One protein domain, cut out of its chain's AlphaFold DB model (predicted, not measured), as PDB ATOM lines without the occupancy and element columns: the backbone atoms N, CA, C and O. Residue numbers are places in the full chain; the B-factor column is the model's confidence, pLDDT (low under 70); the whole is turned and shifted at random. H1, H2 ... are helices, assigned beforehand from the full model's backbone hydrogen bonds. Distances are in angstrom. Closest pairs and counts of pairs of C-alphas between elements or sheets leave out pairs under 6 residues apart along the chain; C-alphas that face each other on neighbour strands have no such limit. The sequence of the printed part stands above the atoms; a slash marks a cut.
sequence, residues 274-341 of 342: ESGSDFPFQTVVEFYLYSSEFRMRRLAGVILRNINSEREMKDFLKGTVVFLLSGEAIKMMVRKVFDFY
ATOM      1  N   GLU A 274      33.064  46.926 -46.230       54.94
ATOM      2  CA  GLU A 274      34.294  47.671 -46.561       54.94
ATOM      3  C   GLU A 274      34.038  49.122 -47.000       54.94
ATOM      4  O   GLU A 274      34.861  50.007 -46.760       54.94
ATOM      5  N   SER A 275      32.896  49.385 -47.641       53.25
ATOM      6  CA  SER A 275      32.541  50.716 -48.158       53.25
ATOM      7  C   SER A 275      32.147  51.734 -47.081       53.25
ATOM      8  O   SER A 275      31.875  52.890 -47.408       53.25
ATOM      9  N   GLY A 276      32.090  51.328 -45.806       49.78
ATOM     10  CA  GLY A 276      31.611  52.184 -44.718       49.78
ATOM     11  C   GLY A 276      30.131  52.555 -44.848       49.78
ATOM     12  O   GLY A 276      29.680  53.512 -44.220       49.78
ATOM     13  N   SER A 277      29.374  51.826 -45.676       53.44
ATOM     14  CA  SER A 277      27.921  51.939 -45.695       53.44
ATOM     15  C   SER A 277      27.379  51.434 -44.356       53.44
ATOM     16  O   SER A 277      27.801  50.382 -43.883       53.44
ATOM     17  N   ASP A 278      26.432  52.147 -43.739       53.78
ATOM     18  CA  ASP A 278      25.786  51.727 -42.480       53.78
ATOM     19  C   ASP A 278      24.827  50.533 -42.696       53.78
ATOM     20  O   ASP A 278      23.761  50.428 -42.079       53.78
ATOM     21  N   PHE A 279      25.148  49.633 -43.625       58.75
ATOM     22  CA  PHE A 279      24.496  48.345 -43.744       58.75
ATOM     23  C   PHE A 279      25.141  47.389 -42.735       58.75
ATOM     24  O   PHE A 279      26.288  46.993 -42.914       58.75
ATOM     25  N   PRO A 280      24.425  46.985 -41.673       55.78
ATOM     26  CA  PRO A 280      25.008  46.228 -40.569       55.78
ATOM     27  C   PRO A 280      25.130  44.726 -40.873       55.78
ATOM     28  O   PRO A 280      25.130  43.923 -39.944       55.78
ATOM     29  N   PHE A 281      25.124  44.309 -42.143       68.25
ATOM     30  CA  PHE A 281      25.051  42.887 -42.482       68.25
ATOM     31  C   PHE A 281      26.453  42.333 -42.689       68.25
ATOM     32  O   PHE A 281      27.168  42.772 -43.579       68.25
ATOM     33  N   GLN A 282      26.794  41.317 -41.911       66.62
ATOM     34  CA  GLN A 282      27.985  40.486 -42.068       66.62
ATOM     35  C   GLN A 282      27.634  39.156 -42.749       66.62
ATOM     36  O   GLN A 282      28.504  38.386 -43.157       66.62
ATOM     37  N   THR A 283      26.336  38.857 -42.882       73.75
ATOM     38  CA  THR A 283      25.845  37.592 -43.429       73.75
ATOM     39  C   THR A 283      24.656  37.761 -44.380       73.75
ATOM     40  O   THR A 283      23.840  38.679 -44.278       73.75
ATOM     41  N   VAL A 284      24.487  36.784 -45.279       77.44
ATOM     42  CA  VAL A 284      23.307  36.661 -46.160       77.44
ATOM     43  C   VAL A 284      22.001  36.558 -45.356       77.44
ATOM     44  O   VAL A 284      20.949  37.020 -45.801       77.44
ATOM     45  N   VAL A 285      22.068  35.962 -44.161       80.06
ATOM     46  CA  VAL A 285      20.933  35.838 -43.240       80.06
ATOM     47  C   VAL A 285      20.487  37.205 -42.746       80.06
ATOM     48  O   VAL A 285      19.305  37.521 -42.843       80.06
ATOM     49  N   GLU A 286      21.408  38.038 -42.268       79.06
ATOM     50  CA  GLU A 286      21.080  39.387 -41.798       79.06
ATOM     51  C   GLU A 286      20.501  40.242 -42.926       79.06
ATOM     52  O   GLU A 286      19.500  40.927 -42.724       79.06
ATOM     53  N   PHE A 287      21.034  40.114 -44.144       83.06
ATOM     54  CA  PHE A 287      20.490  40.821 -45.302       83.06
ATOM     55  C   PHE A 287      19.063  40.362 -45.668       83.06
ATOM     56  O   PHE A 287      18.198  41.171 -46.032       83.06
ATOM     57  N   TYR A 288      18.769  39.064 -45.529       85.88
ATOM     58  CA  TYR A 288      17.410  38.543 -45.684       85.88
ATOM     59  C   TYR A 288      16.474  39.025 -44.569       85.88
ATOM     60  O   TYR A 288      15.331  39.409 -44.847       85.88
ATOM     61  N   LEU A 289      16.934  38.992 -43.316       83.38
ATOM     62  CA  LEU A 289      16.156  39.441 -42.165       83.38
ATOM     63  C   LEU A 289      15.805  40.916 -42.314       83.38
ATOM     64  O   LEU A 289      14.634  41.257 -42.190       83.38
ATOM     65  N   TYR A 290      16.761  41.748 -42.720       83.81
ATOM     66  CA  TYR A 290      16.520  43.143 -43.071       83.81
ATOM     67  C   TYR A 290      15.487  43.285 -44.191       83.81
ATOM     68  O   TYR A 290      14.483  43.982 -44.050       83.81
ATOM     69  N   SER A 291      15.651  42.547 -45.291       86.44
ATOM     70  CA  SER A 291      14.674  42.563 -46.388       86.44
ATOM     71  C   SER A 291      13.262  42.203 -45.918       86.44
ATOM     72  O   SER A 291      12.275  42.778 -46.381       86.44
ATOM     73  N   SER A 292      13.154  41.278 -44.969       83.81
ATOM     74  CA  SER A 292      11.883  40.868 -44.373       83.81
ATOM     75  C   SER A 292      11.321  41.937 -43.435       83.81
ATOM     76  O   SER A 292      10.139  42.276 -43.533       83.81
ATOM     77  N   GLU A 293      12.172  42.517 -42.589       83.81
ATOM     78  CA  GLU A 293      11.841  43.568 -41.626       83.81
ATOM     79  C   GLU A 293      11.243  44.806 -42.309       83.81
ATOM     80  O   GLU A 293      10.292  45.399 -41.795       83.81
ATOM     81  N   PHE A 294      11.757  45.156 -43.491       83.38
ATOM     82  CA  PHE A 294      11.321  46.300 -44.301       83.38
ATOM     83  C   PHE A 294      10.349  45.914 -45.432       83.38
ATOM     84  O   PHE A 294      10.049  46.716 -46.314       83.38
ATOM     85  N   ARG A 295       9.805  44.687 -45.420       85.25
ATOM     86  CA  ARG A 295       8.795  44.193 -46.387       85.25
ATOM     87  C   ARG A 295       9.246  44.245 -47.863       85.25
ATOM     88  O   ARG A 295       8.419  44.306 -48.790       85.25
ATOM     89  N   MET A 296      10.549  44.126 -48.095       89.94
ATOM     90  CA  MET A 296      11.203  44.063 -49.404       89.94
ATOM     91  C   MET A 296      11.175  42.633 -49.969       89.94
ATOM     92  O   MET A 296      12.180  41.926 -50.065       89.94
ATOM     93  N   ARG A 297       9.971  42.169 -50.327       88.62
ATOM     94  CA  ARG A 297       9.715  40.790 -50.785       88.62
ATOM     95  C   ARG A 297      10.459  40.412 -52.068       88.62
ATOM     96  O   ARG A 297      10.837  39.252 -52.226       88.62
ATOM     97  N   ARG A 298      10.638  41.348 -53.005       90.00
ATOM     98  CA  ARG A 298      11.351  41.089 -54.265       90.00
ATOM     99  C   ARG A 298      12.831  40.897 -53.987       90.00
ATOM    100  O   ARG A 298      13.406  39.951 -54.521       90.00
ATOM    101  N   LEU A 299      13.408  41.735 -53.126       89.31
ATOM    102  CA  LEU A 299      14.799  41.602 -52.708       89.31
ATOM    103  C   LEU A 299      15.015  40.297 -51.942       89.31
ATOM    104  O   LEU A 299      15.882  39.519 -52.326       89.31
ATOM    105  N   ALA A 300      14.151  39.977 -50.975       88.12
ATOM    106  CA  ALA A 300      14.187  38.695 -50.270       88.12
ATOM    107  C   ALA A 300      14.161  37.501 -51.246       88.12
ATOM    108  O   ALA A 300      14.956  36.572 -51.127       88.12
ATOM    109  N   GLY A 301      13.304  37.542 -52.273       86.94
ATOM    110  CA  GLY A 301      13.263  36.510 -53.311       86.94
ATOM    111  C   GLY A 301      14.494  36.483 -54.230       86.94
ATOM    112  O   GLY A 301      14.832  35.431 -54.771       86.94
ATOM    113  N   VAL A 302      15.172  37.612 -54.452       87.50
ATOM    114  CA  VAL A 302      16.476  37.644 -55.142       87.50
ATOM    115  C   VAL A 302      17.550  37.010 -54.262       87.50
ATOM    116  O   VAL A 302      18.285  36.164 -54.761       87.50
ATOM    117  N   ILE A 303      17.587  37.327 -52.965       85.75
ATOM    118  CA  ILE A 303      18.548  36.750 -52.017       85.75
ATOM    119  C   ILE A 303      18.428  35.225 -51.998       85.75
ATOM    120  O   ILE A 303      19.388  34.519 -52.295       85.75
ATOM    121  N   LEU A 304      17.217  34.711 -51.766       85.25
ATOM    122  CA  LEU A 304      16.980  33.268 -51.702       85.25
ATOM    123  C   LEU A 304      17.304  32.548 -53.016       85.25
ATOM    124  O   LEU A 304      17.767  31.413 -52.988       85.25
ATOM    125  N   ARG A 305      17.076  33.183 -54.178       83.94
ATOM    126  CA  ARG A 305      17.375  32.578 -55.490       83.94
ATOM    127  C   ARG A 305      18.861  32.371 -55.747       83.94
ATOM    128  O   ARG A 305      19.191  31.463 -56.504       83.94
ATOM    129  N   ASN A 306      19.717  33.162 -55.119       80.88
ATOM    130  CA  ASN A 306      21.164  33.095 -55.300       80.88
ATOM    131  C   ASN A 306      21.867  32.168 -54.297       80.88
ATOM    132  O   ASN A 306      23.082  32.042 -54.359       80.88
ATOM    133  N   ILE A 307      21.129  31.509 -53.396       82.19
ATOM    134  CA  ILE A 307      21.667  30.408 -52.583       82.19
ATOM    135  C   ILE A 307      21.895  29.217 -53.514       82.19
ATOM    136  O   ILE A 307      20.927  28.593 -53.956       82.19
ATOM    137  N   ASN A 308      23.143  28.915 -53.851       82.44
ATOM    138  CA  ASN A 308      23.484  28.023 -54.962       82.44
ATOM    139  C   ASN A 308      24.025  26.660 -54.519       82.44
ATOM    140  O   ASN A 308      24.270  25.805 -55.368       82.44
ATOM    141  N   SER A 309      24.160  26.418 -53.212       82.69
ATOM    142  CA  SER A 309      24.603  25.126 -52.686       82.69
ATOM    143  C   SER A 309      23.794  24.646 -51.478       82.69
ATOM    144  O   SER A 309      23.263  25.437 -50.694       82.69
ATOM    145  N   GLU A 310      23.746  23.323 -51.282       83.88
ATOM    146  CA  GLU A 310      23.158  22.701 -50.084       83.88
ATOM    147  C   GLU A 310      23.830  23.222 -48.801       83.88
ATOM    148  O   GLU A 310      23.177  23.414 -47.772       83.88
ATOM    149  N   ARG A 311      25.142  23.485 -48.865       83.88
ATOM    150  CA  ARG A 311      25.916  24.040 -47.752       83.88
ATOM    151  C   ARG A 311      25.446  25.448 -47.390       83.88
ATOM    152  O   ARG A 311      25.080  25.658 -46.238       83.88
ATOM    153  N   GLU A 312      25.387  26.367 -48.354       81.25
ATOM    154  CA  GLU A 312      24.881  27.732 -48.128       81.25
ATOM    155  C   GLU A 312      23.456  27.723 -47.582       81.25
ATOM    156  O   GLU A 312      23.128  28.487 -46.680       81.25
ATOM    157  N   MET A 313      22.606  26.828 -48.089       83.75
ATOM    158  CA  MET A 313      21.239  26.692 -47.600       83.75
ATOM    159  C   MET A 313      21.187  26.227 -46.141       83.75
ATOM    160  O   MET A 313      20.416  26.774 -45.352       83.75
ATOM    161  N   LYS A 314      22.001  25.236 -45.761       83.50
ATOM    162  CA  LYS A 314      22.106  24.787 -44.366       83.50
ATOM    163  C   LYS A 314      22.633  25.897 -43.465       83.50
ATOM    164  O   LYS A 314      22.105  26.068 -42.370       83.50
ATOM    165  N   ASP A 315      23.636  26.643 -43.912       82.44
ATOM    166  CA  ASP A 315      24.213  27.746 -43.142       82.44
ATOM    167  C   ASP A 315      23.200  28.895 -42.986       82.44
ATOM    168  O   ASP A 315      22.991  29.387 -41.876       82.44
ATOM    169  N   PHE A 316      22.448  29.216 -44.043       83.25
ATOM    170  CA  PHE A 316      21.333  30.163 -43.997       83.25
ATOM    171  C   PHE A 316      20.238  29.729 -43.008       83.25
ATOM    172  O   PHE A 316      19.786  30.528 -42.188       83.25
ATOM    173  N   LEU A 317      19.818  28.460 -43.044       82.44
ATOM    174  CA  LEU A 317      18.786  27.925 -42.145       82.44
ATOM    175  C   LEU A 317      19.250  27.822 -40.688       82.44
ATOM    176  O   LEU A 317      18.426  27.961 -39.792       82.44
ATOM    177  N   LYS A 318      20.544  27.591 -40.436       82.88
ATOM    178  CA  LYS A 318      21.109  27.619 -39.077       82.88
ATOM    179  C   LYS A 318      21.119  29.028 -38.495       82.88
ATOM    180  O   LYS A 318      20.864  29.183 -37.306       82.88
ATOM    181  N   GLY A 319      21.431  30.031 -39.317       75.31
ATOM    182  CA  GLY A 319      21.440  31.431 -38.894       75.31
ATOM    183  C   GLY A 319      20.045  32.054 -38.806       75.31
ATOM    184  O   GLY A 319      19.856  33.029 -38.085       75.31
ATOM    185  N   THR A 320      19.055  31.505 -39.515       73.25
ATOM    186  CA  THR A 320      17.696  32.062 -39.561       73.25
ATOM    187  C   THR A 320      16.764  31.342 -38.600       73.25
ATOM    188  O   THR A 320      16.682  30.116 -38.585       73.25
ATOM    189  N   VAL A 321      15.944  32.094 -37.870       76.19
ATOM    190  CA  VAL A 321      14.841  31.485 -37.127       76.19
ATOM    191  C   VAL A 321      13.691  31.200 -38.094       76.19
ATOM    192  O   VAL A 321      13.086  32.125 -38.624       76.19
ATOM    193  N   VAL A 322      13.390  29.922 -38.348       70.94
ATOM    194  CA  VAL A 322      12.460  29.470 -39.409       70.94
ATOM    195  C   VAL A 322      11.091  30.170 -39.372       70.94
ATOM    196  O   VAL A 322      10.504  30.403 -40.425       70.94
ATOM    197  N   PHE A 323      10.594  30.574 -38.196       74.06
ATOM    198  CA  PHE A 323       9.319  31.298 -38.084       74.06
ATOM    199  C   PHE A 323       9.353  32.742 -38.620       74.06
ATOM    200  O   PHE A 323       8.298  33.336 -38.817       74.06
ATOM    201  N   LEU A 324      10.538  33.315 -38.855       74.75
ATOM    202  CA  LEU A 324      10.708  34.635 -39.472       74.75
ATOM    203  C   LEU A 324      10.612  34.576 -41.003       74.75
ATOM    204  O   LEU A 324      10.495  35.614 -41.654       74.75
ATOM    205  N   LEU A 325      10.640  33.375 -41.592       80.00
ATOM    206  CA  LEU A 325      10.458  33.202 -43.026       80.00
ATOM    207  C   LEU A 325       8.989  33.419 -43.398       80.00
ATOM    208  O   LEU A 325       8.080  32.792 -42.855       80.00
ATOM    209  N   SER A 326       8.747  34.264 -44.399       81.38
ATOM    210  CA  SER A 326       7.414  34.350 -45.003       81.38
ATOM    211  C   SER A 326       7.011  33.015 -45.647       81.38
ATOM    212  O   SER A 326       7.863  32.256 -46.109       81.38
ATOM    213  N   GLY A 327       5.707  32.745 -45.766       82.94
ATOM    214  CA  GLY A 327       5.223  31.520 -46.418       82.94
ATOM    215  C   GLY A 327       5.761  31.330 -47.846       82.94
ATOM    216  O   GLY A 327       6.088  30.214 -48.238       82.94
ATOM    217  N   GLU A 328       5.931  32.416 -48.606       80.81
ATOM    218  CA  GLU A 328       6.560  32.368 -49.935       80.81
ATOM    219  C   GLU A 328       8.056  32.037 -49.865       80.81
ATOM    220  O   GLU A 328       8.548  31.241 -50.662       80.81
ATOM    221  N   ALA A 329       8.778  32.573 -48.878       82.12
ATOM    222  CA  ALA A 329      10.180  32.228 -48.661       82.12
ATOM    223  C   ALA A 329      10.362  30.745 -48.311       82.12
ATOM    224  O   ALA A 329      11.250  30.098 -48.860       82.12
ATOM    225  N   ILE A 330       9.487  30.184 -47.470       84.69
ATOM    226  CA  ILE A 330       9.494  28.750 -47.146       84.69
ATOM    227  C   ILE A 330       9.287  27.921 -48.417       84.69
ATOM    228  O   ILE A 330      10.065  27.006 -48.679       84.69
ATOM    229  N   LYS A 331       8.293  28.263 -49.249       85.75
ATOM    230  CA  LYS A 331       8.050  27.569 -50.528       85.75
ATOM    231  C   LYS A 331       9.272  27.614 -51.448       85.75
ATOM    232  O   LYS A 331       9.625  26.598 -52.041       85.75
ATOM    233  N   MET A 332       9.922  28.775 -51.561       84.06
ATOM    234  CA  MET A 332      11.131  28.934 -52.373       84.06
ATOM    235  C   MET A 332      12.294  28.085 -51.854       84.06
ATOM    236  O   MET A 332      12.975  27.444 -52.650       84.06
ATOM    237  N   MET A 333      12.494  28.052 -50.535       82.44
ATOM    238  CA  MET A 333      13.535  27.240 -49.904       82.44
ATOM    239  C   MET A 333      13.288  25.753 -50.133       82.44
ATOM    240  O   MET A 333      14.174  25.064 -50.622       82.44
ATOM    241  N   VAL A 334      12.070  25.273 -49.866       85.19
ATOM    242  CA  VAL A 334      11.686  23.870 -50.086       85.19
ATOM    243  C   VAL A 334      11.924  23.460 -51.537       85.19
ATOM    244  O   VAL A 334      12.500  22.406 -51.783       85.19
ATOM    245  N   ARG A 335      11.546  24.304 -52.506       85.69
ATOM    246  CA  ARG A 335      11.810  24.037 -53.924       85.69
ATOM    247  C   ARG A 335      13.305  23.866 -54.210       85.69
ATOM    248  O   ARG A 335      13.678  22.876 -54.822       85.69
ATOM    249  N   LYS A 336      14.149  24.776 -53.716       83.88
ATOM    250  CA  LYS A 336      15.604  24.687 -53.902       83.88
ATOM    251  C   LYS A 336      16.227  23.461 -53.234       83.88
ATOM    252  O   LYS A 336      17.149  22.895 -53.801       83.88
ATOM    253  N   VAL A 337      15.729  23.041 -52.065       83.81
ATOM    254  CA  VAL A 337      16.161  21.781 -51.434       83.81
ATOM    255  C   VAL A 337      15.985  20.633 -52.424       83.81
ATOM    256  O   VAL A 337      16.924  19.879 -52.637       83.81
ATOM    257  N   PHE A 338      14.812  20.521 -53.053       83.81
ATOM    258  CA  PHE A 338      14.565  19.469 -54.040       83.81
ATOM    259  C   PHE A 338      15.450  19.603 -55.280       83.81
ATOM    260  O   PHE A 338      15.980  18.588 -55.721       83.81
ATOM    261  N   ASP A 339      15.676  20.825 -55.772       83.56
ATOM    262  CA  ASP A 339      16.563  21.081 -56.917       83.56
ATOM    263  C   ASP A 339      18.021  20.633 -56.653       83.56
ATOM    264  O   ASP A 339      18.749  20.361 -57.600       83.56
ATOM    265  N   PHE A 340      18.474  20.538 -55.392       79.81
ATOM    266  CA  PHE A 340      19.814  20.022 -55.062       79.81
ATOM    267  C   PHE A 340      19.923  18.491 -55.090       79.81
ATOM    268  O   PHE A 340      21.036  17.967 -55.148       79.81
ATOM    269  N   TYR A 341      18.800  17.773 -55.010       73.50
ATOM    270  CA  TYR A 341      18.768  16.306 -54.952       73.50
ATOM    271  C   TYR A 341      18.263  15.652 -56.249       73.50
ATOM    272  O   TYR A 341      18.108  14.430 -56.292       73.50
TER     273      TYR A 341
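What this domain is: This is residues 274 to 341 of the 342 residues of an uncharacterized protein of Caenorhabditis nigoni (UniProt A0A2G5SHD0). Of four short helices, H2 lies side by side with both H1 and H4, while H3 sits near the start of H1 and the end of H4; residues 274 to 282 run away from them. The printed part has 68 residues with H1, H2, H3, H4 in chain order and no named strand. It is all helix and compact, radius of gyration of the C-alphas 12.1 A, spanning 39 by 23 by 19 A.

How they stand to each other: H4, residues 327 to 340, touches H2, residues 297 to 305, with residues 329 to 333 alone; the closest C-alphas, Gly 301 and Ala 329, are 7.0 A apart. H1, residues 284 to 293, forms a hairpin with H2, closest C-alphas Ser 291 and Ala 300, 5.5 A. H3, residues 310 to 319, is apart from H2. Every O i to N i+4 pair in the four helices is within hydrogen-bond range.

Where its parts are: H4 is 20.5 A long from C-alpha 327 (5.223, 31.520, -46.418) to C-alpha 340 (19.814, 20.022, -55.062).

The domain as a whole: The printed part has no cut and no long link. Residues 274 to 282 have pLDDT under 70.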